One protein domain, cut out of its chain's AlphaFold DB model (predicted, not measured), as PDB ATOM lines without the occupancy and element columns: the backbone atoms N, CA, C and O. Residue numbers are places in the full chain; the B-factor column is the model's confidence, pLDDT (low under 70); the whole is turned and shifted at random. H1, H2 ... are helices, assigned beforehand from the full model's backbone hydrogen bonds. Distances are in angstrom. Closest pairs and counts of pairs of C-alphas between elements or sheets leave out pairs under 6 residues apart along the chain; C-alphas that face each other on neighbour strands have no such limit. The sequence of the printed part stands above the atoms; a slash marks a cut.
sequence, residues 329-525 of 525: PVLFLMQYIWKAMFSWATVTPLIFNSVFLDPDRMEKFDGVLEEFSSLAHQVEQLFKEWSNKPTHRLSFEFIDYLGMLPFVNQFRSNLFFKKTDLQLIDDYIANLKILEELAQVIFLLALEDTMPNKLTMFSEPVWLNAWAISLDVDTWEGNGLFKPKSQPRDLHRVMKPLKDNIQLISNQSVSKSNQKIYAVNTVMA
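What this domain is: This is residues 329 to 525 of the 525 residues of the protein "FAD-dependent oxidoreductase" of Moorea sp. SIO3B2 (UniProt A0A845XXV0). The longest helix, H6, lies side by side with H1 and H4 in a three-helix bundle whose centres make a triangle. Short helices surround it: H5 packs on H1, H8 packs on H6, H7 packs on one end of H6, and H2 and H3 lie toward the other end of the bundle; residues 511 to 525 stick out as a free tail. The printed part has 197 residues with eight named helices, H1 to H8 in order along the chain, and no named strand; the class is all helix, with 99 residues in named elements. It is only just compact, close to loose, with a radius of gyration of the C-alphas of 19.3 A, and elongated, spanning 63 by 40 by 34 A.

Where its parts are: Find C-alpha 421 at (25.902, -13.609, 35.538); from there H6, residues 421 to 450, runs 42.2 A to C-alpha 450 at (53.859, -40.643, 51.988). H4, residues 366 to 386, is 30.1 A long, and H1, residues 329 to 345, is 24.1 A long, beginning at C-alpha 329 at (49.197, -30.946, 60.788). The short helices are H2, residues 347 to 352, H3, residues 359 to 363, H5, residues 408 to 413, H7, residues 452 to 457, and H8, residues 492 to 499.

How they stand to each other: Start at H6, the hub, which touches four helices. It touches H4 at Ala 446 and Trp 386, the closest C-alphas at 6.3 A, with a shallow tilt of 14 degrees, the same way. It touches H1 at Asn 431 and Ala 345, closest C-alphas 5.9 A apart, opposite ways at 11 degrees. H1 and H4 touch at Leu 331 and Phe 383, 7.1 A between these closest C-alphas. With residues 444 to 448 alone H6 touches H7, closest C-alphas Leu 447 and Leu 455, 6.7 A, at a steep tilt of 62 degrees. With residues 437 to 441 alone it touches H8, closest C-alphas Val 441 and Met 495, 5.9 A. H1 touches H5 with residues 341 to 345 alone, closest C-alphas Trp 344 and Phe 411, 5.7 A. H2 is close to H6 but not clearly touching; H3 touches no helix. Every O i to N i+4 pair is within hydrogen-bond range in H1, H2 and H3; the others have 16 of 17 in H4, 1 of 2 in H5, 25 of 26 in H6, 2 of 4 in H8 and 0 of 2 in H7, where 2 of 3 O i to N i+3 pairs are within range.

The domain as a whole: The C-alphas of Thr 420 and Ala 525, the two farthest apart, are 67.7 A apart. The printed part has no cut, and the links H4 to H5 and H7 to H8 are long. Residues 394 to 395 pair antiparallel with residues 503 to 504. Confidence is low, under 70, at residues 506 to 525.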
ATOM      1  N   PRO A 329      49.375 -32.387  60.929       94.88
ATOM      2  CA  PRO A 329      49.197 -30.946  60.788       94.88
ATOM      3  C   PRO A 329      49.188 -30.482  59.330       94.88
ATOM      4  O   PRO A 329      48.347 -29.668  58.965       94.88
ATOM      5  N   VAL A 330      50.091 -31.004  58.487       96.75
ATOM      6  CA  VAL A 330      50.194 -30.611  57.065       96.75
ATOM      7  C   VAL A 330      48.965 -31.062  56.282       96.75
ATOM      8  O   VAL A 330      48.434 -30.300  55.478       96.75
ATOM      9  N   LEU A 331      48.459 -32.263  56.560       95.88
ATOM     10  CA  LEU A 331      47.216 -32.745  55.962       95.88
ATOM     11  C   LEU A 331      46.038 -31.844  56.360       95.88
ATOM     12  O   LEU A 331      45.282 -31.405  55.493       95.88
ATOM     13  N   PHE A 332      45.905 -31.514  57.652       95.94
ATOM     14  CA  PHE A 332      44.853 -30.613  58.132       95.94
ATOM     15  C   PHE A 332      44.962 -29.218  57.501       95.94
ATOM     16  O   PHE A 332      43.957 -28.667  57.057       95.94
ATOM     17  N   LEU A 333      46.175 -28.666  57.402       96.94
ATOM     18  CA  LEU A 333      46.451 -27.405  56.715       96.94
ATOM     19  C   LEU A 333      45.958 -27.430  55.268       96.94
ATOM     20  O   LEU A 333      45.230 -26.526  54.856       96.94
ATOM     21  N   MET A 334      46.347 -28.449  54.499       97.56
ATOM     22  CA  MET A 334      45.965 -28.533  53.092       97.56
ATOM     23  C   MET A 334      44.458 -28.704  52.928       97.56
ATOM     24  O   MET A 334      43.870 -28.058  52.061       97.56
ATOM     25  N   GLN A 335      43.817 -29.489  53.798       96.62
ATOM     26  CA  GLN A 335      42.363 -29.602  53.812       96.62
ATOM     27  C   GLN A 335      41.693 -28.265  54.149       96.62
ATOM     28  O   GLN A 335      40.725 -27.882  53.492       96.62
ATOM     29  N   TYR A 336      42.201 -27.540  55.144       96.19
ATOM     30  CA  TYR A 336      41.662 -26.241  55.533       96.19
ATOM     31  C   TYR A 336      41.750 -25.224  54.387       96.19
ATOM     32  O   TYR A 336      40.741 -24.603  54.042       96.19
ATOM     33  N   ILE A 337      42.922 -25.099  53.752       96.56
ATOM     34  CA  ILE A 337      43.125 -24.212  52.597       96.56
ATOM     35  C   ILE A 337      42.185 -24.613  51.456       96.56
ATOM     36  O   ILE A 337      41.481 -23.754  50.926       96.56
ATOM     37  N   TRP A 338      42.126 -25.906  51.114       97.44
ATOM     38  CA  TRP A 338      41.241 -26.423  50.070       97.44
ATOM     39  C   TRP A 338      39.780 -26.044  50.319       97.44
ATOM     40  O   TRP A 338      39.154 -25.411  49.470       97.44
ATOM     41  N   LYS A 339      39.243 -26.372  51.501       95.25
ATOM     42  CA  LYS A 339      37.836 -26.122  51.843       95.25
ATOM     43  C   LYS A 339      37.508 -24.628  51.865       95.25
ATOM     44  O   LYS A 339      36.449 -24.238  51.371       95.25
ATOM     45  N   ALA A 340      38.407 -23.790  52.387       93.62
ATOM     46  CA  ALA A 340      38.224 -22.341  52.380       93.62
ATOM     47  C   ALA A 340      38.151 -21.791  50.945       93.62
ATOM     48  O   ALA A 340      37.210 -21.067  50.614       93.62
ATOM     49  N   MET A 341      39.095 -22.173  50.075       95.38
ATOM     50  CA  MET A 341      39.115 -21.701  48.685       95.38
ATOM     51  C   MET A 341      37.922 -22.232  47.897       95.38
ATOM     52  O   MET A 341      37.282 -21.478  47.170       95.38
ATOM     53  N   PHE A 342      37.578 -23.507  48.084       95.25
ATOM     54  CA  PHE A 342      36.425 -24.123  47.445       95.25
ATOM     55  C   PHE A 342      35.126 -23.397  47.806       95.25
ATOM     56  O   PHE A 342      34.344 -23.061  46.917       95.25
ATOM     57  N   SER A 343      34.909 -23.083  49.088       92.94
ATOM     58  CA  SER A 343      33.731 -22.321  49.523       92.94
ATOM     59  C   SER A 343      33.676 -20.940  48.865       92.94
ATOM     60  O   SER A 343      32.632 -20.554  48.337       92.94
ATOM     61  N   TRP A 344      34.796 -20.209  48.865       93.69
ATOM     62  CA  TRP A 344      34.885 -18.874  48.264       93.69
ATOM     63  C   TRP A 344      34.779 -18.887  46.738       93.69
ATOM     64  O   TRP A 344      34.380 -17.884  46.153       93.69
ATOM     65  N   ALA A 345      35.084 -20.013  46.094       94.88
ATOM     66  CA  ALA A 345      34.921 -20.199  44.659       94.88
ATOM     67  C   ALA A 345      33.496 -20.580  44.240       94.88
ATOM     68  O   ALA A 345      33.131 -20.318  43.098       94.88
ATOM     69  N   THR A 346      32.710 -21.211  45.123       92.69
ATOM     70  CA  THR A 346      31.465 -21.900  44.736       92.69
ATOM     71  C   THR A 346      30.212 -21.319  45.376       92.69
ATOM     72  O   THR A 346      29.437 -20.654  44.705       92.69
ATOM     73  N   VAL A 347      29.943 -21.561  46.657       89.62
ATOM     74  CA  VAL A 347      28.660 -21.167  47.263       89.62
ATOM     75  C   VAL A 347      28.639 -19.685  47.647       89.62
ATOM     76  O   VAL A 347      27.621 -19.009  47.488       89.62
ATOM     77  N   THR A 348      29.770 -19.141  48.105       92.69
ATOM     78  CA  THR A 348      29.834 -17.770  48.629       92.69
ATOM     79  C   THR A 348      29.520 -16.698  47.569       92.69
ATOM     80  O   THR A 348      28.714 -15.814  47.874       92.69
ATOM     81  N   PRO A 349      30.045 -16.751  46.324       93.38
ATOM     82  CA  PRO A 349      29.706 -15.760  45.298       93.38
ATOM     83  C   PRO A 349      28.212 -15.740  44.937       93.38
ATOM     84  O   PRO A 349      27.653 -14.657  44.737       93.38
ATOM     85  N   LEU A 350      27.553 -16.909  44.912       92.88
ATOM     86  CA  LEU A 350      26.108 -17.027  44.655       92.88
ATOM     87  C   LEU A 350      25.287 -16.365  45.758       92.88
ATOM     88  O   LEU A 350      24.312 -15.674  45.465       92.88
ATOM     89  N   ILE A 351      25.694 -16.547  47.018       92.44
ATOM     90  CA  ILE A 351      25.042 -15.924  48.175       92.44
ATOM     91  C   ILE A 351      25.205 -14.403  48.125       92.44
ATOM     92  O   ILE A 351      24.214 -13.679  48.212       92.44
ATOM     93  N   PHE A 352      26.429 -13.913  47.901       91.31
ATOM     94  CA  PHE A 352      26.719 -12.476  47.788       91.31
ATOM     95  C   PHE A 352      25.913 -11.800  46.678       91.31
ATOM     96  O   PHE A 352      25.570 -10.626  46.784       91.31
ATOM     97  N   ASN A 353      25.596 -12.530  45.611       94.25
ATOM     98  CA  ASN A 353      24.868 -11.994  44.466       94.25
ATOM     99  C   ASN A 353      23.410 -12.446  44.410       94.25
ATOM    100  O   ASN A 353      22.751 -12.224  43.394       94.25
ATOM    101  N   SER A 354      22.903 -13.043  45.496       94.25
ATOM    102  CA  SER A 354      21.512 -13.482  45.639       94.25
ATOM    103  C   SER A 354      21.032 -14.403  44.509       94.25
ATOM    104  O   SER A 354      19.842 -14.452  44.214       94.25
ATOM    105  N   VAL A 355      21.947 -15.139  43.868       95.56
ATOM    106  CA  VAL A 355      21.628 -16.071  42.773       95.56
ATOM    107  C   VAL A 355      20.733 -17.198  43.282       95.56
ATOM    108  O   VAL A 355      19.772 -17.571  42.624       95.56
ATOM    109  N   PHE A 356      20.999 -17.679  44.498       94.88
ATOM    110  CA  PHE A 356      20.277 -18.789  45.120       94.88
ATOM    111  C   PHE A 356      18.781 -18.536  45.360       94.88
ATOM    112  O   PHE A 356      18.053 -19.480  45.654       94.88
ATOM    113  N   LEU A 357      18.314 -17.288  45.260       95.81
ATOM    114  CA  LEU A 357      16.903 -16.937  45.423       95.81
ATOM    115  C   LEU A 357      16.054 -17.246  44.186       95.81
ATOM    116  O   LEU A 357      14.833 -17.325  44.296       95.81
ATOM    117  N   ASP A 358      16.687 -17.403  43.025       94.81
ATOM    118  CA  ASP A 358      16.015 -17.539  41.739       94.81
ATOM    119  C   ASP A 358      16.425 -18.872  41.084       94.81
ATOM    120  O   ASP A 358      17.598 -19.035  40.731       94.81
ATOM    121  N   PRO A 359      15.496 -19.836  40.928       95.31
ATOM    122  CA  PRO A 359      15.814 -21.123  40.322       95.31
ATOM    123  C   PRO A 359      16.284 -20.993  38.868       95.31
ATOM    124  O   PRO A 359      17.245 -21.657  38.495       95.31
ATOM    125  N   ASP A 360      15.676 -20.111  38.070       94.75
ATOM    126  CA  ASP A 360      16.012 -19.953  36.648       94.75
ATOM    127  C   ASP A 360      17.398 -19.314  36.489       94.75
ATOM    128  O   ASP A 360      18.166 -19.629  35.578       94.75
ATOM    129  N   ARG A 361      17.755 -18.411  37.409       95.06
ATOM    130  CA  ARG A 361      19.103 -17.843  37.461       95.06
ATOM    131  C   ARG A 361      20.134 -18.860  37.943       95.06
ATOM    132  O   ARG A 361      21.243 -18.863  37.416       95.06
ATOM    133  N   MET A 362      19.789 -19.699  38.920       94.31
ATOM    134  CA  MET A 362      20.672 -20.738  39.457       94.31
ATOM    135  C   MET A 362      21.042 -21.783  38.392       94.31
ATOM    136  O   MET A 362      22.216 -22.132  38.292       94.31
ATOM    137  N   GLU A 363      20.081 -22.210  37.564       93.81
ATOM    138  CA  GLU A 363      20.277 -23.199  36.484       93.81
ATOM    139  C   GLU A 363      21.415 -22.805  35.514       93.81
ATOM    140  O   GLU A 363      22.131 -23.658  34.992       93.81
ATOM    141  N   LYS A 364      21.679 -21.501  35.330       94.75
ATOM    142  CA  LYS A 364      22.782 -21.005  34.481       94.75
ATOM    143  C   LYS A 364      24.178 -21.397  34.978       94.75
ATOM    144  O   LYS A 364      25.136 -21.321  34.212       94.75
ATOM    145  N   PHE A 365      24.309 -21.767  36.252       94.12
ATOM    146  CA  PHE A 365      25.583 -22.094  36.892       94.12
ATOM    147  C   PHE A 365      25.815 -23.604  37.034       94.12
ATOM    148  O   PHE A 365      26.900 -23.999  37.459       94.12
ATOM    149  N   ASP A 366      24.847 -24.451  36.671       89.56
ATOM    150  CA  ASP A 366      24.932 -25.901  36.897       89.56
ATOM    151  C   ASP A 366      26.167 -26.519  36.226       89.56
ATOM    152  O   ASP A 366      26.930 -27.228  36.883       89.56
ATOM    153  N   GLY A 367      26.435 -26.163  34.963       87.38
ATOM    154  CA  GLY A 367      27.579 -26.697  34.217       87.38
ATOM    155  C   GLY A 367      28.938 -26.352  34.836       87.38
ATOM    156  O   GLY A 367      29.814 -27.207  34.914       87.38
ATOM    157  N   VAL A 368      29.124 -25.123  35.341       88.00
ATOM    158  CA  VAL A 368      30.380 -24.764  36.026       88.00
ATOM    159  C   VAL A 368      30.479 -25.428  37.399       88.00
ATOM    160  O   VAL A 368      31.552 -25.896  37.768       88.00
ATOM    161  N   LEU A 369      29.379 -25.517  38.156       91.69
ATOM    162  CA  LEU A 369      29.348 -26.132  39.489       91.69
ATOM    163  C   LEU A 369      29.592 -27.650  39.469       91.69
ATOM    164  O   LEU A 369      30.101 -28.198  40.455       91.69
ATOM    165  N   GLU A 370      29.248 -28.331  38.376       92.75
ATOM    166  CA  GLU A 370      29.510 -29.761  38.192       92.75
ATOM    167  C   GLU A 370      31.016 -30.067  38.178       92.75
ATOM    168  O   GLU A 370      31.478 -30.935  38.925       92.75
ATOM    169  N   GLU A 371      31.802 -29.280  37.438       93.31
ATOM    170  CA  GLU A 371      33.264 -29.417  37.373       93.31
ATOM    171  C   GLU A 371      33.926 -29.233  38.748       93.31
ATOM    172  O   GLU A 371      34.774 -30.037  39.155       93.31
ATOM    173  N   PHE A 372      33.483 -28.226  39.512       95.06
ATOM    174  CA  PHE A 372      33.918 -28.022  40.898       95.06
ATOM    175  C   PHE A 372      33.593 -29.227  41.780       95.06
ATOM    176  O   PHE A 372      34.437 -29.668  42.560       95.06
ATOM    177  N   SER A 373      32.372 -29.757  41.674       93.31
ATOM    178  CA  SER A 373      31.911 -30.878  42.499       93.31
ATOM    179  C   SER A 373      32.728 -32.143  42.231       93.31
ATOM    180  O   SER A 373      33.132 -32.826  43.173       93.31
ATOM    181  N   SER A 374      33.020 -32.416  40.957       94.75
ATOM    182  CA  SER A 374      33.853 -33.541  40.529       94.75
ATOM    183  C   SER A 374      35.288 -33.420  41.057       94.75
ATOM    184  O   SER A 374      35.809 -34.354  41.671       94.75
ATOM    185  N   LEU A 375      35.907 -32.239  40.923       97.19
ATOM    186  CA  LEU A 375      37.259 -31.995  41.435       97.19
ATOM    187  C   LEU A 375      37.320 -32.105  42.968       97.19
ATOM    188  O   LEU A 375      38.228 -32.730  43.517       97.19
ATOM    189  N   ALA A 376      36.339 -31.532  43.670       96.00
ATOM    190  CA  ALA A 376      36.255 -31.610  45.125       96.00
ATOM    191  C   ALA A 376      36.092 -33.041  45.624       96.00
ATOM    192  O   ALA A 376      36.745 -33.406  46.597       96.00
ATOM    193  N   HIS A 377      35.279 -33.859  44.952       95.62
ATOM    194  CA  HIS A 377      35.163 -35.272  45.292       95.62
ATOM    195  C   HIS A 377      36.528 -35.966  45.251       95.62
ATOM    196  O   HIS A 377      36.896 -36.637  46.216       95.62
ATOM    197  N   GLN A 378      37.296 -35.752  44.178       97.75
ATOM    198  CA  GLN A 378      38.603 -36.385  44.025       97.75
ATOM    199  C   GLN A 378      39.607 -35.919  45.086       97.75
ATOM    200  O   GLN A 378      40.315 -36.736  45.672       97.75
ATOM    201  N   VAL A 379      39.644 -34.619  45.391       97.94
ATOM    202  CA  VAL A 379      40.547 -34.083  46.421       97.94
ATOM    203  C   VAL A 379      40.168 -34.571  47.828       97.94
ATOM    204  O   VAL A 379      41.049 -34.868  48.633       97.94
ATOM    205  N   GLU A 380      38.878 -34.728  48.137       95.62
ATOM    206  CA  GLU A 380      38.456 -35.325  49.414       95.62
ATOM    207  C   GLU A 380      38.835 -36.814  49.510       95.62
ATOM    208  O   GLU A 380      39.250 -37.259  50.584       95.62
ATOM    209  N   GLN A 381      38.769 -37.582  48.409       95.50
ATOM    210  CA  GLN A 381      39.311 -38.952  48.392       95.50
ATOM    211  C   GLN A 381      40.820 -38.952  48.639       95.50
ATOM    212  O   GLN A 381      41.292 -39.706  49.491       95.50
ATOM    213  N   LEU A 382      41.562 -38.053  47.991       97.56
ATOM    214  CA  LEU A 382      42.998 -37.908  48.206       97.56
ATOM    215  C   LEU A 382      43.336 -37.617  49.679       97.56
ATOM    216  O   LEU A 382      44.246 -38.235  50.233       97.56
ATOM    217  N   PHE A 383      42.601 -36.726  50.357       96.62
ATOM    218  CA  PHE A 383      42.810 -36.479  51.791       96.62
ATOM    219  C   PHE A 383      42.553 -37.725  52.641       96.62
ATOM    220  O   PHE A 383      43.309 -38.000  53.577       96.62
ATOM    221  N   LYS A 384      41.515 -38.499  52.312       94.00
ATOM    222  CA  LYS A 384      41.209 -39.756  53.002       94.00
ATOM    223  C   LYS A 384      42.330 -40.779  52.816       94.00
ATOM    224  O   LYS A 384      42.780 -41.360  53.803       94.00
ATOM    225  N   GLU A 385      42.809 -40.966  51.589       95.12
ATOM    226  CA  GLU A 385      43.943 -41.839  51.269       95.12
ATOM    227  C   GLU A 385      45.216 -41.405  52.005       95.12
ATOM    228  O   GLU A 385      45.873 -42.238  52.634       95.12
ATOM    229  N   TRP A 386      45.531 -40.104  51.994       95.06
ATOM    230  CA  TRP A 386      46.687 -39.540  52.698       95.06
ATOM    231  C   TRP A 386      46.609 -39.848  54.197       95.06
ATOM    232  O   TRP A 386      47.580 -40.308  54.794       95.06
ATOM    233  N   SER A 387      45.423 -39.720  54.792       92.25
ATOM    234  CA  SER A 387      45.197 -39.984  56.218       92.25
ATOM    235  C   SER A 387      45.341 -41.444  56.653       92.25
ATOM    236  O   SER A 387      45.383 -41.717  57.856       92.25
ATOM    237  N   ASN A 388      45.349 -42.373  55.692       91.44
ATOM    238  CA  ASN A 388      45.474 -43.812  55.916       91.44
ATOM    239  C   ASN A 388      46.898 -44.326  55.655       91.44
ATOM    240  O   ASN A 388      47.164 -45.511  55.853       91.44
ATOM    241  N   LYS A 389      47.815 -43.463  55.207       89.50
ATOM    242  CA  LYS A 389      49.230 -43.802  55.028       89.50
ATOM    243  C   LYS A 389      50.063 -43.271  56.201       89.50
ATOM    244  O   LYS A 389      49.637 -42.337  56.880       89.50
ATOM    245  N   PRO A 390      51.259 -43.836  56.452       79.81
ATOM    246  CA  PRO A 390      52.228 -43.205  57.337       79.81
ATOM    247  C   PRO A 390      52.521 -41.788  56.831       79.81
ATOM    248  O   PRO A 390      52.930 -41.610  55.686       79.81
ATOM    249  N   THR A 391      52.264 -40.796  57.677       71.25
ATOM    250  CA  THR A 391      52.542 -39.376  57.413       71.25
ATOM    251  C   THR A 391      53.719 -38.927  58.287       71.25
ATOM    252  O   THR A 391      54.391 -39.774  58.876       71.25
ATOM    253  N   HIS A 392      53.985 -37.621  58.395       77.19
ATOM    254  CA  HIS A 392      55.033 -37.019  59.248       77.19
ATOM    255  C   HIS A 392      56.427 -36.913  58.618       77.19
ATOM    256  O   HIS A 392      57.429 -36.887  59.337       77.19
ATOM    257  N   ARG A 393      56.522 -36.803  57.292       88.62
ATOM    258  CA  ARG A 393      57.751 -36.301  56.661       88.62
ATOM    259  C   ARG A 393      57.729 -34.785  56.554       88.62
ATOM    260  O   ARG A 393      58.796 -34.185  56.566       88.62
ATOM    261  N   LEU A 394      56.546 -34.177  56.475       94.75
ATOM    262  CA  LEU A 394      56.368 -32.732  56.363       94.75
ATOM    263  C   LEU A 394      55.886 -32.094  57.673       94.75
ATOM    264  O   LEU A 394      55.116 -32.676  58.438       94.75
ATOM    265  N   SER A 395      56.316 -30.856  57.908       94.81
ATOM    266  CA  SER A 395      55.907 -30.028  59.045       94.81
ATOM    267  C   SER A 395      55.878 -28.546  58.681       94.81
ATOM    268  O   SER A 395      56.467 -28.132  57.687       94.81
ATOM    269  N   PHE A 396      55.202 -27.747  59.498       96.69
ATOM    270  CA  PHE A 396      55.275 -26.290  59.467       96.69
ATOM    271  C   PHE A 396      55.159 -25.760  60.894       96.69
ATOM    272  O   PHE A 396      54.650 -26.445  61.781       96.69
ATOM    273  N   GLU A 397      55.621 -24.536  61.105       96.06
ATOM    274  CA  GLU A 397      55.558 -23.864  62.404       96.06
ATOM    275  C   GLU A 397      54.350 -22.924  62.478       96.06
ATOM    276  O   GLU A 397      53.544 -23.000  63.406       96.06
ATOM    277  N   PHE A 398      54.200 -22.054  61.480       97.31
ATOM    278  CA  PHE A 398      53.131 -21.068  61.413       97.31
ATOM    279  C   PHE A 398      52.764 -20.763  59.963       97.31
ATOM    280  O   PHE A 398      53.656 -20.546  59.146       97.31
ATOM    281  N   ILE A 399      51.467 -20.713  59.651       97.69
ATOM    282  CA  ILE A 399      50.971 -20.275  58.343       97.69
ATOM    283  C   ILE A 399      49.837 -19.262  58.511       97.69
ATOM    284  O   ILE A 399      48.723 -19.594  58.935       97.69
ATOM    285  N   ASP A 400      50.108 -18.028  58.082       96.25
ATOM    286  CA  ASP A 400      49.079 -17.046  57.747       96.25
ATOM    287  C   ASP A 400      48.618 -17.291  56.309       96.25
ATOM    288  O   ASP A 400      49.209 -16.806  55.345       96.25
ATOM    289  N   TYR A 401      47.534 -18.047  56.157       93.44
ATOM    290  CA  TYR A 401      47.007 -18.430  54.848       93.44
ATOM    291  C   TYR A 401      46.503 -17.245  54.000       93.44
ATOM    292  O   TYR A 401      46.252 -17.428  52.813       93.44
ATOM    293  N   LEU A 402      46.353 -16.040  54.567       91.75
ATOM    294  CA  LEU A 402      46.024 -14.825  53.811       91.75
ATOM    295  C   LEU A 402      47.257 -13.970  53.508       91.75
ATOM    296  O   LEU A 402      47.320 -13.342  52.455       91.75
ATOM    297  N   GLY A 403      48.212 -13.917  54.435       91.38
ATOM    298  CA  GLY A 403      49.431 -13.120  54.299       91.38
ATOM    299  C   GLY A 403      50.546 -13.809  53.513       91.38
ATOM    300  O   GLY A 403      51.299 -13.137  52.815       91.38
ATOM    301  N   MET A 404      50.647 -15.136  53.605       95.31
ATOM    302  CA  MET A 404      51.773 -15.919  53.078       95.31
ATOM    303  C   MET A 404      51.450 -16.674  51.786       95.31
ATOM    304  O   MET A 404      52.368 -17.153  51.128       95.31
ATOM    305  N   LEU A 405      50.171 -16.783  51.404       95.50
ATOM    306  CA  LEU A 405      49.725 -17.541  50.230       95.50
ATOM    307  C   LEU A 405      49.052 -16.607  49.205       95.50
ATOM    308  O   LEU A 405      47.829 -16.470  49.204       95.50
ATOM    309  N   PRO A 406      49.806 -15.953  48.299       93.69
ATOM    310  CA  PRO A 406      49.256 -14.928  47.407       93.69
ATOM    311  C   PRO A 406      48.110 -15.408  46.509       93.69
ATOM    312  O   PRO A 406      47.199 -14.634  46.222       93.69
ATOM    313  N   PHE A 407      48.121 -16.682  46.099       93.75
ATOM    314  CA  PHE A 407      47.073 -17.267  45.253       93.75
ATOM    315  C   PHE A 407      45.688 -17.270  45.924       93.75
ATOM    316  O   PHE A 407      44.671 -17.273  45.234       93.75
ATOM    317  N   VAL A 408      45.630 -17.204  47.259       93.38
ATOM    318  CA  VAL A 408      44.378 -17.120  48.027       93.38
ATOM    319  C   VAL A 408      43.642 -15.798  47.775       93.38
ATOM    320  O   VAL A 408      42.412 -15.742  47.841       93.38
ATOM    321  N   ASN A 409      44.365 -14.724  47.441       87.62
ATOM    322  CA  ASN A 409      43.770 -13.396  47.282       87.62
ATOM    323  C   ASN A 409      42.756 -13.317  46.137       87.62
ATOM    324  O   ASN A 409      41.791 -12.565  46.266       87.62
ATOM    325  N   GLN A 410      42.917 -14.112  45.072       87.38
ATOM    326  CA  GLN A 410      41.980 -14.112  43.943       87.38
ATOM    327  C   GLN A 410      40.561 -14.515  44.376       87.38
ATOM    328  O   GLN A 410      39.578 -13.878  44.004       87.38
ATOM    329  N   PHE A 411      40.436 -15.537  45.224       91.25
ATOM    330  CA  PHE A 411      39.128 -15.996  45.695       91.25
ATOM    331  C   PHE A 411      38.403 -14.898  46.473       91.25
ATOM    332  O   PHE A 411      37.204 -14.701  46.309       91.25
ATOM    333  N   ARG A 412      39.146 -14.131  47.278       85.19
ATOM    334  CA  ARG A 412      38.601 -13.030  48.078       85.19
ATOM    335  C   ARG A 412      38.289 -11.800  47.250       85.19
ATOM    336  O   ARG A 412      37.255 -11.178  47.488       85.19
ATOM    337  N   SER A 413      39.146 -11.454  46.289       82.88
ATOM    338  CA  SER A 413      38.875 -10.336  45.386       82.88
ATOM    339  C   SER A 413      37.585 -10.556  44.619       82.88
ATOM    340  O   SER A 413      36.956  -9.576  44.263       82.88
ATOM    341  N   ASN A 414      37.152 -11.807  44.443       84.75
ATOM    342  CA  ASN A 414      35.923 -12.162  43.746       84.75
ATOM    343  C   ASN A 414      34.665 -12.145  44.646       84.75
ATOM    344  O   ASN A 414      33.560 -12.367  44.150       84.75
ATOM    345  N   LEU A 415      34.767 -11.827  45.939       87.31
ATOM    346  CA  LEU A 415      33.615 -11.765  46.849       87.31
ATOM    347  C   LEU A 415      33.048 -10.345  46.963       87.31
ATOM    348  O   LEU A 415      33.278  -9.633  47.941       87.31
ATOM    349  N   PHE A 416      32.270  -9.931  45.964       86.12
ATOM    350  CA  PHE A 416      31.556  -8.655  45.981       86.12
ATOM    351  C   PHE A 416      30.133  -8.768  45.428       86.12
ATOM    352  O   PHE A 416      29.793  -9.694  44.692       86.12
ATOM    353  N   PHE A 417      29.296  -7.817  45.842       89.00
ATOM    354  CA  PHE A 417      27.889  -7.720  45.466       89.00
ATOM    355  C   PHE A 417      27.720  -7.152  44.048       89.00
ATOM    356  O   PHE A 417      28.569  -6.399  43.575       89.00
ATOM    357  N   LYS A 418      26.549  -7.399  43.448       90.75
ATOM    358  CA  LYS A 418      26.079  -6.813  42.176       90.75
ATOM    359  C   LYS A 418      26.891  -7.206  40.931       90.75
ATOM    360  O   LYS A 418      26.958  -6.433  39.979       90.75
ATOM    361  N   LYS A 419      27.469  -8.404  40.915       94.62
ATOM    362  CA  LYS A 419      28.039  -9.002  39.703       94.62
ATOM    363  C   LYS A 419      26.945  -9.430  38.729       94.62
ATOM    364  O   LYS A 419      25.890  -9.917  39.147       94.62
ATOM    365  N   THR A 420      27.221  -9.285  37.437       95.50
ATOM    366  CA  THR A 420      26.414  -9.906  36.381       95.50
ATOM    367  C   THR A 420      26.652 -11.416  36.340       95.50
ATOM    368  O   THR A 420      27.649 -11.913  36.862       95.50
ATOM    369  N   ASP A 421      25.749 -12.156  35.694       95.69
ATOM    370  CA  ASP A 421      25.902 -13.609  35.538       95.69
ATOM    371  C   ASP A 421      27.178 -13.959  34.752       95.69
ATOM    372  O   ASP A 421      27.893 -14.877  35.135       95.69
ATOM    373  N   LEU A 422      27.517 -13.174  33.719       95.25
ATOM    374  CA  LEU A 422      28.761 -13.331  32.954       95.25
ATOM    375  C   LEU A 422      30.004 -13.121  33.828       95.25
ATOM    376  O   LEU A 422      30.885 -13.970  33.831       95.25
ATOM    377  N   GLN A 423      30.040 -12.046  34.625       95.56
ATOM    378  CA  GLN A 423      31.157 -11.791  35.543       95.56
ATOM    379  C   GLN A 423      31.332 -12.937  36.544       95.56
ATOM    380  O   GLN A 423      32.452 -13.375  36.784       95.56
ATOM    381  N   LEU A 424      30.228 -13.447  37.100       95.62
ATOM    382  CA  LEU A 424      30.274 -14.603  37.992       95.62
ATOM    383  C   LEU A 424      30.830 -15.834  37.271       95.62
ATOM    384  O   LEU A 424      31.727 -16.471  37.801       95.62
ATOM    385  N   ILE A 425      30.352 -16.161  36.071       94.81
ATOM    386  CA  ILE A 425      30.858 -17.314  35.310       94.81
ATOM    387  C   ILE A 425      32.362 -17.170  35.018       94.81
ATOM    388  O   ILE A 425      33.112 -18.126  35.228       94.81
ATOM    389  N   ASP A 426      32.822 -15.982  34.621       94.62
ATOM    390  CA  ASP A 426      34.243 -15.707  34.376       94.62
ATOM    391  C   ASP A 426      35.090 -15.932  35.638       94.62
ATOM    392  O   ASP A 426      36.138 -16.586  35.586       94.62
ATOM    393  N   ASP A 427      34.611 -15.467  36.795       94.94
ATOM    394  CA  ASP A 427      35.273 -15.701  38.080       94.94
ATOM    395  C   ASP A 427      35.322 -17.186  38.448       94.94
ATOM    396  O   ASP A 427      36.312 -17.641  39.021       94.94
ATOM    397  N   TYR A 428      34.282 -17.958  38.123       95.19
ATOM    398  CA  TYR A 428      34.232 -19.401  38.389       95.19
ATOM    399  C   TYR A 428      35.268 -20.127  37.546       95.19
ATOM    400  O   TYR A 428      36.037 -20.926  38.074       95.19
ATOM    401  N   ILE A 429      35.359 -19.796  36.259       94.12
ATOM    402  CA  ILE A 429      36.372 -20.357  35.362       94.12
ATOM    403  C   ILE A 429      37.781 -20.000  35.860       94.12
ATOM    404  O   ILE A 429      38.672 -20.854  35.885       94.12
ATOM    405  N   ALA A 430      38.001 -18.754  36.290       94.88
ATOM    406  CA  ALA A 430      39.286 -18.313  36.827       94.88
ATOM    407  C   ALA A 430      39.644 -19.013  38.151       94.88
ATOM    408  O   ALA A 430      40.797 -19.404  38.353       94.88
ATOM    409  N   ASN A 431      38.671 -19.198  39.043       96.06
ATOM    410  CA  ASN A 431      38.858 -19.882  40.320       96.06
ATOM    411  C   ASN A 431      39.094 -21.386  40.139       96.06
ATOM    412  O   ASN A 431      39.962 -21.944  40.811       96.06
ATOM    413  N   LEU A 432      38.385 -22.036  39.209       96.00
ATOM    414  CA  LEU A 432      38.566 -23.456  38.903       96.00
ATOM    415  C   LEU A 432      39.996 -23.741  38.430       96.00
ATOM    416  O   LEU A 432      40.599 -24.711  38.877       96.00
ATOM    417  N   LYS A 433      40.583 -22.853  37.615       96.25
ATOM    418  CA  LYS A 433      41.987 -22.974  37.184       96.25
ATOM    419  C   LYS A 433      42.965 -23.001  38.360       96.25
ATOM    420  O   LYS A 433      43.898 -23.802  38.323       96.25
ATOM    421  N   ILE A 434      42.760 -22.162  39.385       96.75
ATOM    422  CA  ILE A 434      43.591 -22.174  40.603       96.75
ATOM    423  C   ILE A 434      43.323 -23.422  41.437       96.75
ATOM    424  O   ILE A 434      44.269 -24.010  41.948       96.75
ATOM    425  N   LEU A 435      42.065 -23.841  41.593       97.81
ATOM    426  CA  LEU A 435      41.764 -25.065  42.338       97.81
ATOM    427  C   LEU A 435      42.363 -26.303  41.665       97.81
ATOM    428  O   LEU A 435      42.855 -27.177  42.364       97.81
ATOM    429  N   GLU A 436      42.390 -26.368  40.336       98.06
ATOM    430  CA  GLU A 436      43.055 -27.448  39.598       98.06
ATOM    431  C   GLU A 436      44.565 -27.484  39.883       98.06
ATOM    432  O   GLU A 436      45.136 -28.550  40.111       98.06
ATOM    433  N   GLU A 437      45.219 -26.321  39.928       98.12
ATOM    434  CA  GLU A 437      46.634 -26.219  40.301       98.12
ATOM    435  C   GLU A 437      46.856 -26.597  41.770       98.12
ATOM    436  O   GLU A 437      47.768 -27.357  42.085       98.12
ATOM    437  N   LEU A 438      45.999 -26.116  42.674       98.44
ATOM    438  CA  LEU A 438      46.056 -26.443  44.096       98.44
ATOM    439  C   LEU A 438      45.848 -27.940  44.340       98.44
ATOM    440  O   LEU A 438      46.573 -28.513  45.144       98.44
ATOM    441  N   ALA A 439      44.920 -28.585  43.633       98.69
ATOM    442  CA  ALA A 439      44.692 -30.026  43.712       98.69
ATOM    443  C   ALA A 439      45.951 -30.816  43.319       98.69
ATOM    444  O   ALA A 439      46.358 -31.731  44.035       98.69
ATOM    445  N   GLN A 440      46.619 -30.414  42.233       98.31
ATOM    446  CA  GLN A 440      47.886 -31.020  41.817       98.31
ATOM    447  C   GLN A 440      49.006 -30.774  42.838       98.31
ATOM    448  O   GLN A 440      49.750 -31.694  43.165       98.31
ATOM    449  N   VAL A 441      49.105 -29.569  43.408       98.12
ATOM    450  CA  VAL A 441      50.088 -29.271  44.463       98.12
ATOM    451  C   VAL A 441      49.825 -30.086  45.734       98.12
ATOM    452  O   VAL A 441      50.769 -30.623  46.309       98.12
ATOM    453  N   ILE A 442      48.563 -30.234  46.150       98.50
ATOM    454  CA  ILE A 442      48.170 -31.097  47.273       98.50
ATOM    455  C   ILE A 442      48.604 -32.538  47.001       98.50
ATOM    456  O   ILE A 442      49.193 -33.164  47.877       98.50
ATOM    457  N   PHE A 443      48.363 -33.048  45.792       98.44
ATOM    458  CA  PHE A 443      48.788 -34.388  45.393       98.44
ATOM    459  C   PHE A 443      50.306 -34.571  45.481       98.44
ATOM    460  O   PHE A 443      50.775 -35.527  46.095       98.44
ATOM    461  N   LEU A 444      51.084 -33.626  44.952       97.38
ATOM    462  CA  LEU A 444      52.547 -33.674  45.008       97.38
ATOM    463  C   LEU A 444      53.087 -33.597  46.448       97.38
ATOM    464  O   LEU A 444      54.022 -34.321  46.788       97.38
ATOM    465  N   LEU A 445      52.482 -32.777  47.315       97.00
ATOM    466  CA  LEU A 445      52.815 -32.736  48.745       97.00
ATOM    467  C   LEU A 445      52.449 -34.047  49.454       97.00
ATOM    468  O   LEU A 445      53.224 -34.543  50.269       97.00
ATOM    469  N   ALA A 446      51.302 -34.643  49.122       97.00
ATOM    470  CA  ALA A 446      50.887 -35.928  49.671       97.00
ATOM    471  C   ALA A 446      51.845 -37.059  49.257       97.00
ATOM    472  O   ALA A 446      52.188 -37.914  50.076       97.00
ATOM    473  N   LEU A 447      52.333 -37.048  48.013       96.19
ATOM    474  CA  LEU A 447      53.371 -37.973  47.550       96.19
ATOM    475  C   LEU A 447      54.693 -37.764  48.286       96.19
ATOM    476  O   LEU A 447      55.310 -38.738  48.702       96.19
ATOM    477  N   GLU A 448      55.130 -36.524  48.489       95.38
ATOM    478  CA  GLU A 448      56.345 -36.241  49.260       95.38
ATOM    479  C   GLU A 448      56.245 -36.725  50.712       95.38
ATOM    480  O   GLU A 448      57.223 -37.247  51.262       95.38
ATOM    481  N   ASP A 449      55.062 -36.580  51.316       94.81
ATOM    482  CA  ASP A 449      54.812 -36.971  52.701       94.81
ATOM    483  C   ASP A 449      54.674 -38.489  52.882       94.81
ATOM    484  O   ASP A 449      55.022 -39.010  53.940       94.81
ATOM    485  N   THR A 450      54.215 -39.215  51.856       94.38
ATOM    486  CA  THR A 450      53.859 -40.643  51.988       94.38
ATOM    487  C   THR A 450      54.703 -41.600  51.142       94.38
ATOM    488  O   THR A 450      54.976 -42.718  51.575       94.38
ATOM    489  N   MET A 451      55.129 -41.200  49.943       93.94
ATOM    490  CA  MET A 451      55.839 -42.038  48.966       93.94
ATOM    491  C   MET A 451      56.808 -41.219  48.086       93.94
ATOM    492  O   MET A 451      56.671 -41.172  46.861       93.94
ATOM    493  N   PRO A 452      57.833 -40.578  48.677       93.56
ATOM    494  CA  PRO A 452      58.695 -39.615  47.980       93.56
ATOM    495  C   PRO A 452      59.444 -40.209  46.780       93.56
ATOM    496  O   PRO A 452      59.747 -39.501  45.827       93.56
ATOM    497  N   ASN A 453      59.716 -41.516  46.785       93.56
ATOM    498  CA  ASN A 453      60.339 -42.218  45.662       93.56
ATOM    499  C   ASN A 453      59.475 -42.210  44.393       93.56
ATOM    500  O   ASN A 453      60.005 -42.391  43.305       93.56
ATOM    501  N   LYS A 454      58.159 -42.011  44.511       94.69
ATOM    502  CA  LYS A 454      57.259 -41.916  43.358       94.69
ATOM    503  C   LYS A 454      57.316 -40.556  42.670       94.69
ATOM    504  O   LYS A 454      56.923 -40.465  41.514       94.69
ATOM    505  N   LEU A 455      57.869 -39.524  43.315       92.75
ATOM    506  CA  LEU A 455      58.028 -38.206  42.694       92.75
ATOM    507  C   LEU A 455      58.941 -38.242  41.458       92.75
ATOM    508  O   LEU A 455      58.750 -37.451  40.544       92.75
ATOM    509  N   THR A 456      59.881 -39.190  41.378       91.50
ATOM    510  CA  THR A 456      60.771 -39.335  40.211       91.50
ATOM    511  C   THR A 456      60.049 -39.818  38.952       91.50
ATOM    512  O   THR A 456      60.655 -39.853  37.886       91.50
ATOM    513  N   MET A 457      58.783 -40.236  39.063       89.94
ATOM    514  CA  MET A 457      57.963 -40.653  37.925       89.94
ATOM    515  C   MET A 457      57.386 -39.466  37.142       89.94
ATOM    516  O   MET A 457      56.868 -39.667  36.048       89.94
ATOM    517  N   PHE A 458      57.466 -38.245  37.678       91.31
ATOM    518  CA  PHE A 458      56.938 -37.049  37.027       91.31
ATOM    519  C   PHE A 458      58.079 -36.242  36.404       91.31
ATOM    520  O   PHE A 458      59.030 -35.858  37.083       91.31
ATOM    521  N   SER A 459      57.992 -35.996  35.098       80.00
ATOM    522  CA  SER A 459      58.911 -35.109  34.382       80.00
ATOM    523  C   SER A 459      58.527 -33.648  34.597       80.00
ATOM    524  O   SER A 459      57.346 -33.313  34.521       80.00
ATOM    525  N   GLU A 460      59.514 -32.777  34.789       84.12
ATOM    526  CA  GLU A 460      59.284 -31.331  34.851       84.12
ATOM    527  C   GLU A 460      59.141 -30.724  33.437       84.12
ATOM    528  O   GLU A 460      59.930 -31.072  32.551       84.12
ATOM    529  N   PRO A 461      58.189 -29.797  33.208       85.50
ATOM    530  CA  PRO A 461      57.187 -29.315  34.163       85.50
ATOM    531  C   PRO A 461      56.061 -30.336  34.395       85.50
ATOM    532  O   PRO A 461      55.512 -30.895  33.443       85.50
ATOM    533  N   VAL A 462      55.677 -30.541  35.658       92.38
ATOM    534  CA  VAL A 462      54.577 -31.457  36.004       92.38
ATOM    535  C   VAL A 462      53.219 -30.851  35.639       92.38
ATOM    536  O   VAL A 462      52.854 -29.779  36.123       92.38
ATOM    537  N   TRP A 463      52.433 -31.577  34.838       96.88
ATOM    538  CA  TRP A 463      51.022 -31.273  34.596       96.88
ATOM    539  C   TRP A 463      50.200 -32.554  34.438       96.88
ATOM    540  O   TRP A 463      50.446 -33.350  33.534       96.88
ATOM    541  N   LEU A 464      49.231 -32.756  35.330       96.88
ATOM    542  CA  LEU A 464      48.462 -33.994  35.477       96.88
ATOM    543  C   LEU A 464      46.959 -33.744  35.327       96.88
ATOM    544  O   LEU A 464      46.467 -32.618  35.405       96.88
ATOM    545  N   ASN A 465      46.197 -34.821  35.163       97.62
ATOM    546  CA  ASN A 465      44.750 -34.784  35.307       97.62
ATOM    547  C   ASN A 465      44.366 -34.661  36.791       97.62
ATOM    548  O   ASN A 465      44.347 -35.655  37.520       97.62
ATOM    549  N   ALA A 466      44.017 -33.451  37.233       97.88
ATOM    550  CA  ALA A 466      43.631 -33.180  38.620       97.88
ATOM    551  C   ALA A 466      42.406 -33.990  39.098       97.88
ATOM    552  O   ALA A 466      42.265 -34.239  40.290       97.88
ATOM    553  N   TRP A 467      41.547 -34.451  38.181       97.62
ATOM    554  CA  TRP A 467      40.382 -35.291  38.491       97.62
ATOM    555  C   TRP A 467      40.721 -36.782  38.628       97.62
ATOM    556  O   TRP A 467      39.826 -37.580  38.879       97.62
ATOM    557  N   ALA A 468      41.986 -37.170  38.456       97.94
ATOM    558  CA  ALA A 468      42.450 -38.553  38.573       97.94
ATOM    559  C   ALA A 468      43.589 -38.728  39.596       97.94
ATOM    560  O   ALA A 468      44.221 -39.782  39.642       97.94
ATOM    561  N   ILE A 469      43.871 -37.707  40.416       98.06
ATOM    562  CA  ILE A 469      44.896 -37.768  41.470       98.06
ATOM    563  C   ILE A 469      44.513 -38.787  42.547       98.06
ATOM    564  O   ILE A 469      43.422 -38.727  43.101       98.06
ATOM    565  N   SER A 470      45.414 -39.708  42.872       97.56
ATOM    566  CA  SER A 470      45.221 -40.702  43.934       97.56
ATOM    567  C   SER A 470      46.576 -41.187  44.438       97.56
ATOM    568  O   SER A 470      47.536 -41.269  43.674       97.56
ATOM    569  N   LEU A 471      46.674 -41.528  45.719       96.94
ATOM    570  CA  LEU A 471      47.821 -42.223  46.302       96.94
ATOM    571  C   LEU A 471      47.755 -43.750  46.106       96.94
ATOM    572  O   LEU A 471      48.576 -44.474  46.685       96.94
ATOM    573  N   ASP A 472      46.793 -44.252  45.330       96.31
ATOM    574  CA  ASP A 472      46.796 -45.606  44.784       96.31
ATOM    575  C   ASP A 472      47.457 -45.616  43.396       96.31
ATOM    576  O   ASP A 472      46.864 -45.228  42.387       96.31
ATOM    577  N   VAL A 473      48.718 -46.051  43.367       95.56
ATOM    578  CA  VAL A 473      49.581 -46.026  42.176       95.56
ATOM    579  C   VAL A 473      49.029 -46.900  41.050       95.56
ATOM    580  O   VAL A 473      49.189 -46.553  39.880       95.56
ATOM    581  N   ASP A 474      48.342 -47.993  41.383       96.25
ATOM    582  CA  ASP A 474      47.839 -48.950  40.393       96.25
ATOM    583  C   ASP A 474      46.685 -48.358  39.565       96.25
ATOM    584  O   ASP A 474      46.385 -48.818  38.462       96.25
ATOM    585  N   THR A 475      46.067 -47.278  40.056       95.62
ATOM    586  CA  THR A 475      44.952 -46.603  39.384       95.62
ATOM    587  C   THR A 475      45.382 -45.520  38.395       95.62
ATOM    588  O   THR A 475      44.560 -45.070  37.597       95.62
ATOM    589  N   TRP A 476      46.651 -45.096  38.399       96.94
ATOM    590  CA  TRP A 476      47.102 -43.907  37.662       96.94
ATOM    591  C   TRP A 476      46.884 -44.000  36.151       96.94
ATOM    592  O   TRP A 476      46.346 -43.071  35.549       96.94
ATOM    593  N   GLU A 477      47.257 -45.120  35.533       96.00
ATOM    594  CA  GLU A 477      47.050 -45.334  34.095       96.00
ATOM    595  C   GLU A 477      45.564 -45.497  33.755       96.00
ATOM    596  O   GLU A 477      45.048 -44.839  32.847       96.00
ATOM    597  N   GLY A 478      44.856 -46.335  34.524       96.31
ATOM    598  CA  GLY A 478      43.446 -46.658  34.296       96.31
ATOM    599  C   GLY A 478      42.521 -45.447  34.425       96.31
ATOM    600  O   GLY A 478      41.651 -45.243  33.580       96.31
ATOM    601  N   ASN A 479      42.762 -44.597  35.425       96.06
ATOM    602  CA  ASN A 479      41.996 -43.371  35.654       96.06
ATOM    603  C   ASN A 479      42.512 -42.180  34.824       96.06
ATOM    604  O   ASN A 479      41.902 -41.110  34.824       96.06
ATOM    605  N   GLY A 480      43.618 -42.351  34.094       96.81
ATOM    606  CA  GLY A 480      44.165 -41.333  33.203       96.81
ATOM    607  C   GLY A 480      44.815 -40.156  33.932       96.81
ATOM    608  O   GLY A 480      44.633 -39.015  33.507       96.81
ATOM    609  N   LEU A 481      45.584 -40.409  34.997       97.69
ATOM    610  CA  LEU A 481      46.388 -39.394  35.694       97.69
ATOM    611  C   LEU A 481      47.304 -38.636  34.720       97.69
ATOM    612  O   LEU A 481      47.408 -37.412  34.783       97.69
ATOM    613  N   PHE A 482      47.906 -39.359  33.773       96.06
ATOM    614  CA  PHE A 482      48.814 -38.822  32.753       96.06
ATOM    615  C   PHE A 482      48.100 -38.300  31.494       96.06
ATOM    616  O   PHE A 482      48.737 -38.080  30.466       96.06
ATOM    617  N   LYS A 483      46.776 -38.097  31.548       95.94
ATOM    618  CA  LYS A 483      45.962 -37.556  30.445       95.94
ATOM    619  C   LYS A 483      45.290 -36.244  30.877       95.94
ATOM    620  O   LYS A 483      44.103 -36.262  31.211       95.94
ATOM    621  N   PRO A 484      46.023 -35.113  30.930       94.62
ATOM    622  CA  PRO A 484      45.485 -33.846  31.419       94.62
ATOM    623  C   PRO A 484      44.233 -33.404  30.656       94.62
ATOM    624  O   PRO A 484      44.167 -33.513  29.433       94.62
ATOM    625  N   LYS A 485      43.251 -32.863  31.384       92.94
ATOM    626  CA  LYS A 485      42.002 -32.331  30.810       92.94
ATOM    627  C   LYS A 485      42.089 -30.856  30.416       92.94
ATOM    628  O   LYS A 485      41.190 -30.346  29.753       92.94
ATOM    629  N   SER A 486      43.149 -30.161  30.821       95.19
ATOM    630  CA  SER A 486      43.344 -28.741  30.540       95.19
ATOM    631  C   SER A 486      44.790 -28.446  30.133       95.19
ATOM    632  O   SER A 486      45.686 -29.271  30.331       95.19
ATOM    633  N   GLN A 487      45.011 -27.272  29.536       94.88
ATOM    634  CA  GLN A 487      46.339 -26.837  29.099       94.88
ATOM    635  C   GLN A 487      47.302 -26.689  30.289       94.88
ATOM    636  O   GLN A 487      46.877 -26.146  31.319       94.88
ATOM    637  N   PRO A 488      48.580 -27.100  30.136       95.25
ATOM    638  CA  PRO A 488      49.598 -26.949  31.167       95.25
ATOM    639  C   PRO A 488      49.715 -25.526  31.701       95.25
ATOM    640  O   PRO A 488      49.712 -24.559  30.938       95.25
ATOM    641  N   ARG A 489      49.828 -25.403  33.024       95.62
ATOM    642  CA  ARG A 489      50.076 -24.136  33.719       95.62
ATOM    643  C   ARG A 489      51.207 -24.303  34.716       95.62
ATOM    644  O   ARG A 489      51.468 -25.396  35.206       95.62
ATOM    645  N   ASP A 490      51.863 -23.192  35.018       93.56
ATOM    646  CA  ASP A 490      52.935 -23.171  35.999       93.56
ATOM    647  C   ASP A 490      52.372 -23.303  37.425       93.56
ATOM    648  O   ASP A 490      51.676 -22.414  37.930       93.56
ATOM    649  N   LEU A 491      52.698 -24.415  38.088       96.19
ATOM    650  CA  LEU A 491      52.327 -24.669  39.480       96.19
ATOM    651  C   LEU A 491      53.111 -23.795  40.468       96.19
ATOM    652  O   LEU A 491      52.732 -23.725  41.640       96.19
ATOM    653  N   HIS A 492      54.174 -23.106  40.038       95.12
ATOM    654  CA  HIS A 492      55.070 -22.343  40.906       95.12
ATOM    655  C   HIS A 492      54.333 -21.329  41.784       95.12
ATOM    656  O   HIS A 492      54.621 -21.229  42.977       95.12
ATOM    657  N   ARG A 493      53.324 -20.636  41.237       94.06
ATOM    658  CA  ARG A 493      52.540 -19.633  41.982       94.06
ATOM    659  C   ARG A 493      51.790 -20.201  43.194       94.06
ATOM    660  O   ARG A 493      51.507 -19.452  44.127       94.06
ATOM    661  N   VAL A 494      51.463 -21.497  43.181       96.50
ATOM    662  CA  VAL A 494      50.809 -22.204  44.294       96.50
ATOM    663  C   VAL A 494      51.835 -22.980  45.121       96.50
ATOM    664  O   VAL A 494      51.847 -22.879  46.347       96.50
ATOM    665  N   MET A 495      52.729 -23.719  44.460       96.50
ATOM    666  CA  MET A 495      53.712 -24.600  45.092       96.50
ATOM    667  C   MET A 495      54.744 -23.831  45.919       96.50
ATOM    668  O   MET A 495      54.998 -24.196  47.066       96.50
ATOM    669  N   LYS A 496      55.341 -22.768  45.363       96.19
ATOM    670  CA  LYS A 496      56.426 -22.030  46.021       96.19
ATOM    671  C   LYS A 496      56.042 -21.491  47.404       96.19
ATOM    672  O   LYS A 496      56.731 -21.846  48.356       96.19
ATOM    673  N   PRO A 497      54.962 -20.702  47.574       96.31
ATOM    674  CA  PRO A 497      54.620 -20.170  48.892       96.31
ATOM    675  C   PRO A 497      54.291 -21.269  49.917       96.31
ATOM    676  O   PRO A 497      54.543 -21.083  51.104       96.31
ATOM    677  N   LEU A 498      53.777 -22.428  49.485       96.81
ATOM    678  CA  LEU A 498      53.573 -23.577  50.375       96.81
ATOM    679  C   LEU A 498      54.909 -24.212  50.788       96.81
ATOM    680  O   LEU A 498      55.135 -24.419  51.975       96.81
ATOM    681  N   LYS A 499      55.818 -24.466  49.841       95.06
ATOM    682  CA  LYS A 499      57.149 -25.052  50.093       95.06
ATOM    683  C   LYS A 499      58.087 -24.148  50.886       95.06
ATOM    684  O   LYS A 499      58.922 -24.651  51.627       95.06
ATOM    685  N   ASP A 500      57.935 -22.833  50.768       95.25
ATOM    686  CA  ASP A 500      58.697 -21.875  51.573       95.25
ATOM    687  C   ASP A 500      58.328 -21.984  53.076       95.25
ATOM    688  O   ASP A 500      59.130 -21.615  53.932       95.25
ATOM    689  N   ASN A 501      57.145 -22.530  53.409       93.38
ATOM    690  CA  ASN A 501      56.630 -22.637  54.784       93.38
ATOM    691  C   ASN A 501      56.440 -24.083  55.291       93.38
ATOM    692  O   ASN A 501      56.343 -24.298  56.500       93.38
ATOM    693  N   ILE A 502      56.387 -25.074  54.398       95.81
ATOM    694  CA  ILE A 502      56.291 -26.503  54.722       95.81
ATOM    695  C   ILE A 502      57.652 -27.151  54.472       95.81
ATOM    696  O   ILE A 502      58.163 -27.142  53.354       95.81
ATOM    697  N   GLN A 503      58.220 -27.753  55.512       92.00
ATOM    698  CA  GLN A 503      59.579 -28.284  55.513       92.00
ATOM    699  C   GLN A 503      59.601 -29.780  55.819       92.00
ATOM    700  O   GLN A 503      58.760 -30.292  56.565       92.00
ATOM    701  N   LEU A 504      60.615 -30.471  55.293       89.19
ATOM    702  CA  LEU A 504      60.922 -31.839  55.699       89.19
ATOM    703  C   LEU A 504      61.349 -31.863  57.170       89.19
ATOM    704  O   LEU A 504      62.220 -31.101  57.591       89.19
ATOM    705  N   ILE A 505      60.781 -32.782  57.944       82.69
ATOM    706  CA  ILE A 505      61.222 -33.050  59.309       82.69
ATOM    707  C   ILE A 505      62.636 -33.628  59.220       82.69
ATOM    708  O   ILE A 505      62.847 -34.729  58.713       82.69
ATOM    709  N   SER A 506      63.630 -32.870  59.687       58.84
ATOM    710  CA  SER A 506      65.014 -33.345  59.699       58.84
ATOM    711  C   SER A 506      65.139 -34.608  60.568       58.84
ATOM    712  O   SER A 506      64.612 -34.678  61.680       58.84
ATOM    713  N   ASN A 507      65.869 -35.621  60.087       44.31
ATOM    714  CA  ASN A 507      66.054 -36.909  60.780       44.31
ATOM    715  C   ASN A 507      66.688 -36.795  62.186       44.31
ATOM    716  O   ASN A 507      66.745 -37.788  62.910       44.31
ATOM    717  N   GLN A 508      67.145 -35.612  62.614       36.12
ATOM    718  CA  GLN A 508      67.688 -35.398  63.959       36.12
ATOM    719  C   GLN A 508      66.608 -35.332  65.054       36.12
ATOM    720  O   GLN A 508      66.907 -35.648  66.203       36.12
ATOM    721  N   SER A 509      65.346 -35.025  64.726       36.97
ATOM    722  CA  SER A 509      64.240 -34.995  65.703       36.97
ATOM    723  C   SER A 509      63.441 -36.303  65.802       36.97
ATOM    724  O   SER A 509      62.611 -36.452  66.699       36.97
ATOM    725  N   VAL A 510      63.691 -37.270  64.912       38.69
ATOM    726  CA  VAL A 510      62.935 -38.537  64.831       38.69
ATOM    727  C   VAL A 510      63.484 -39.612  65.789       38.69
ATOM    728  O   VAL A 510      62.799 -40.588  66.089       38.69
ATOM    729  N   SER A 511      64.679 -39.427  66.363       34.00
ATOM    730  CA  SER A 511      65.377 -40.495  67.101       34.00
ATOM    731  C   SER A 511      64.965 -40.716  68.566       34.00
ATOM    732  O   SER A 511      65.562 -41.574  69.214       34.00
ATOM    733  N   LYS A 512      63.959 -40.017  69.127       35.09
ATOM    734  CA  LYS A 512      63.566 -40.249  70.541       35.09
ATOM    735  C   LYS A 512      62.074 -40.286  70.897       35.09
ATOM    736  O   LYS A 512      61.781 -40.627  72.038       35.09
ATOM    737  N   SER A 513      61.129 -39.993  70.001       41.78
ATOM    738  CA  SER A 513      59.729 -39.768  70.433       41.78
ATOM    739  C   SER A 513      58.637 -40.617  69.771       41.78
ATOM    740  O   SER A 513      57.612 -40.826  70.412       41.78
ATOM    741  N   ASN A 514      58.835 -41.195  68.581       39.53
ATOM    742  CA  ASN A 514      57.714 -41.812  67.842       39.53
ATOM    743  C   ASN A 514      57.699 -43.351  67.775       39.53
ATOM    744  O   ASN A 514      56.769 -43.915  67.210       39.53
ATOM    745  N   GLN A 515      58.651 -44.061  68.396       33.75
ATOM    746  CA  GLN A 515      58.634 -45.537  68.434       33.75
ATOM    747  C   GLN A 515      57.958 -46.149  69.675       33.75
ATOM    748  O   GLN A 515      57.812 -47.365  69.733       33.75
ATOM    749  N   LYS A 516      57.502 -45.354  70.655       33.94
ATOM    750  CA  LYS A 516      56.857 -45.890  71.876       33.94
ATOM    751  C   LYS A 516      55.337 -45.728  71.959       33.94
ATOM    752  O   LYS A 516      54.751 -46.231  72.909       33.94
ATOM    753  N   ILE A 517      54.682 -45.090  70.988       43.38
ATOM    754  CA  ILE A 517      53.255 -44.729  71.116       43.38
ATOM    755  C   ILE A 517      52.302 -45.743  70.444       43.38
ATOM    756  O   ILE A 517      51.123 -45.766  70.768       43.38
ATOM    757  N   TYR A 518      52.797 -46.686  69.632       34.03
ATOM    758  CA  TYR A 518      51.943 -47.690  68.962       34.03
ATOM    759  C   TYR A 518      52.132 -49.145  69.431       34.03
ATOM    760  O   TYR A 518      51.582 -50.054  68.819       34.03
ATOM    761  N   ALA A 519      52.866 -49.392  70.523       29.31
ATOM    762  CA  ALA A 519      53.183 -50.754  70.984       29.31
ATOM    763  C   ALA A 519      52.545 -51.170  72.328       29.31
ATOM    764  O   ALA A 519      52.834 -52.259  72.811       29.31
ATOM    765  N   VAL A 520      51.686 -50.350  72.950       31.41
ATOM    766  CA  VAL A 520      51.174 -50.632  74.317       31.41
ATOM    767  C   VAL A 520      49.728 -51.163  74.350       31.41
ATOM    768  O   VAL A 520      49.203 -51.414  75.423       31.41
ATOM    769  N   ASN A 521      49.095 -51.446  73.204       32.88
ATOM    770  CA  ASN A 521      47.736 -52.023  73.167       32.88
ATOM    771  C   ASN A 521      47.657 -53.475  72.655       32.88
ATOM    772  O   ASN A 521      46.580 -53.925  72.280       32.88
ATOM    773  N   THR A 522      48.758 -54.236  72.679       30.28
ATOM    774  CA  THR A 522      48.747 -55.638  72.202       30.28
ATOM    775  C   THR A 522      49.348 -56.658  73.166       30.28
ATOM    776  O   THR A 522      49.676 -57.764  72.746       30.28
ATOM    777  N   VAL A 523      49.470 -56.346  74.460       29.48
ATOM    778  CA  VAL A 523      49.781 -57.368  75.475       29.48
ATOM    779  C   VAL A 523      48.990 -57.098  76.753       29.48
ATOM    780  O   VAL A 523      49.486 -56.467  77.679       29.48
ATOM    781  N   MET A 524      47.743 -57.556  76.771       28.83
ATOM    782  CA  MET A 524      47.136 -58.288  77.889       28.83
ATOM    783  C   MET A 524      45.797 -58.845  77.390       28.83
ATOM    784  O   MET A 524      44.781 -58.152  77.375       28.83
ATOM    785  N   ALA A 525      45.876 -60.075  76.882       31.00
ATOM    786  CA  ALA A 525      44.763 -61.013  76.809       31.00
ATOM    787  C   ALA A 525      44.692 -61.789  78.128       31.00
ATOM    788  O   ALA A 525      45.780 -61.983  78.728       31.00
TER     789      ALA A 525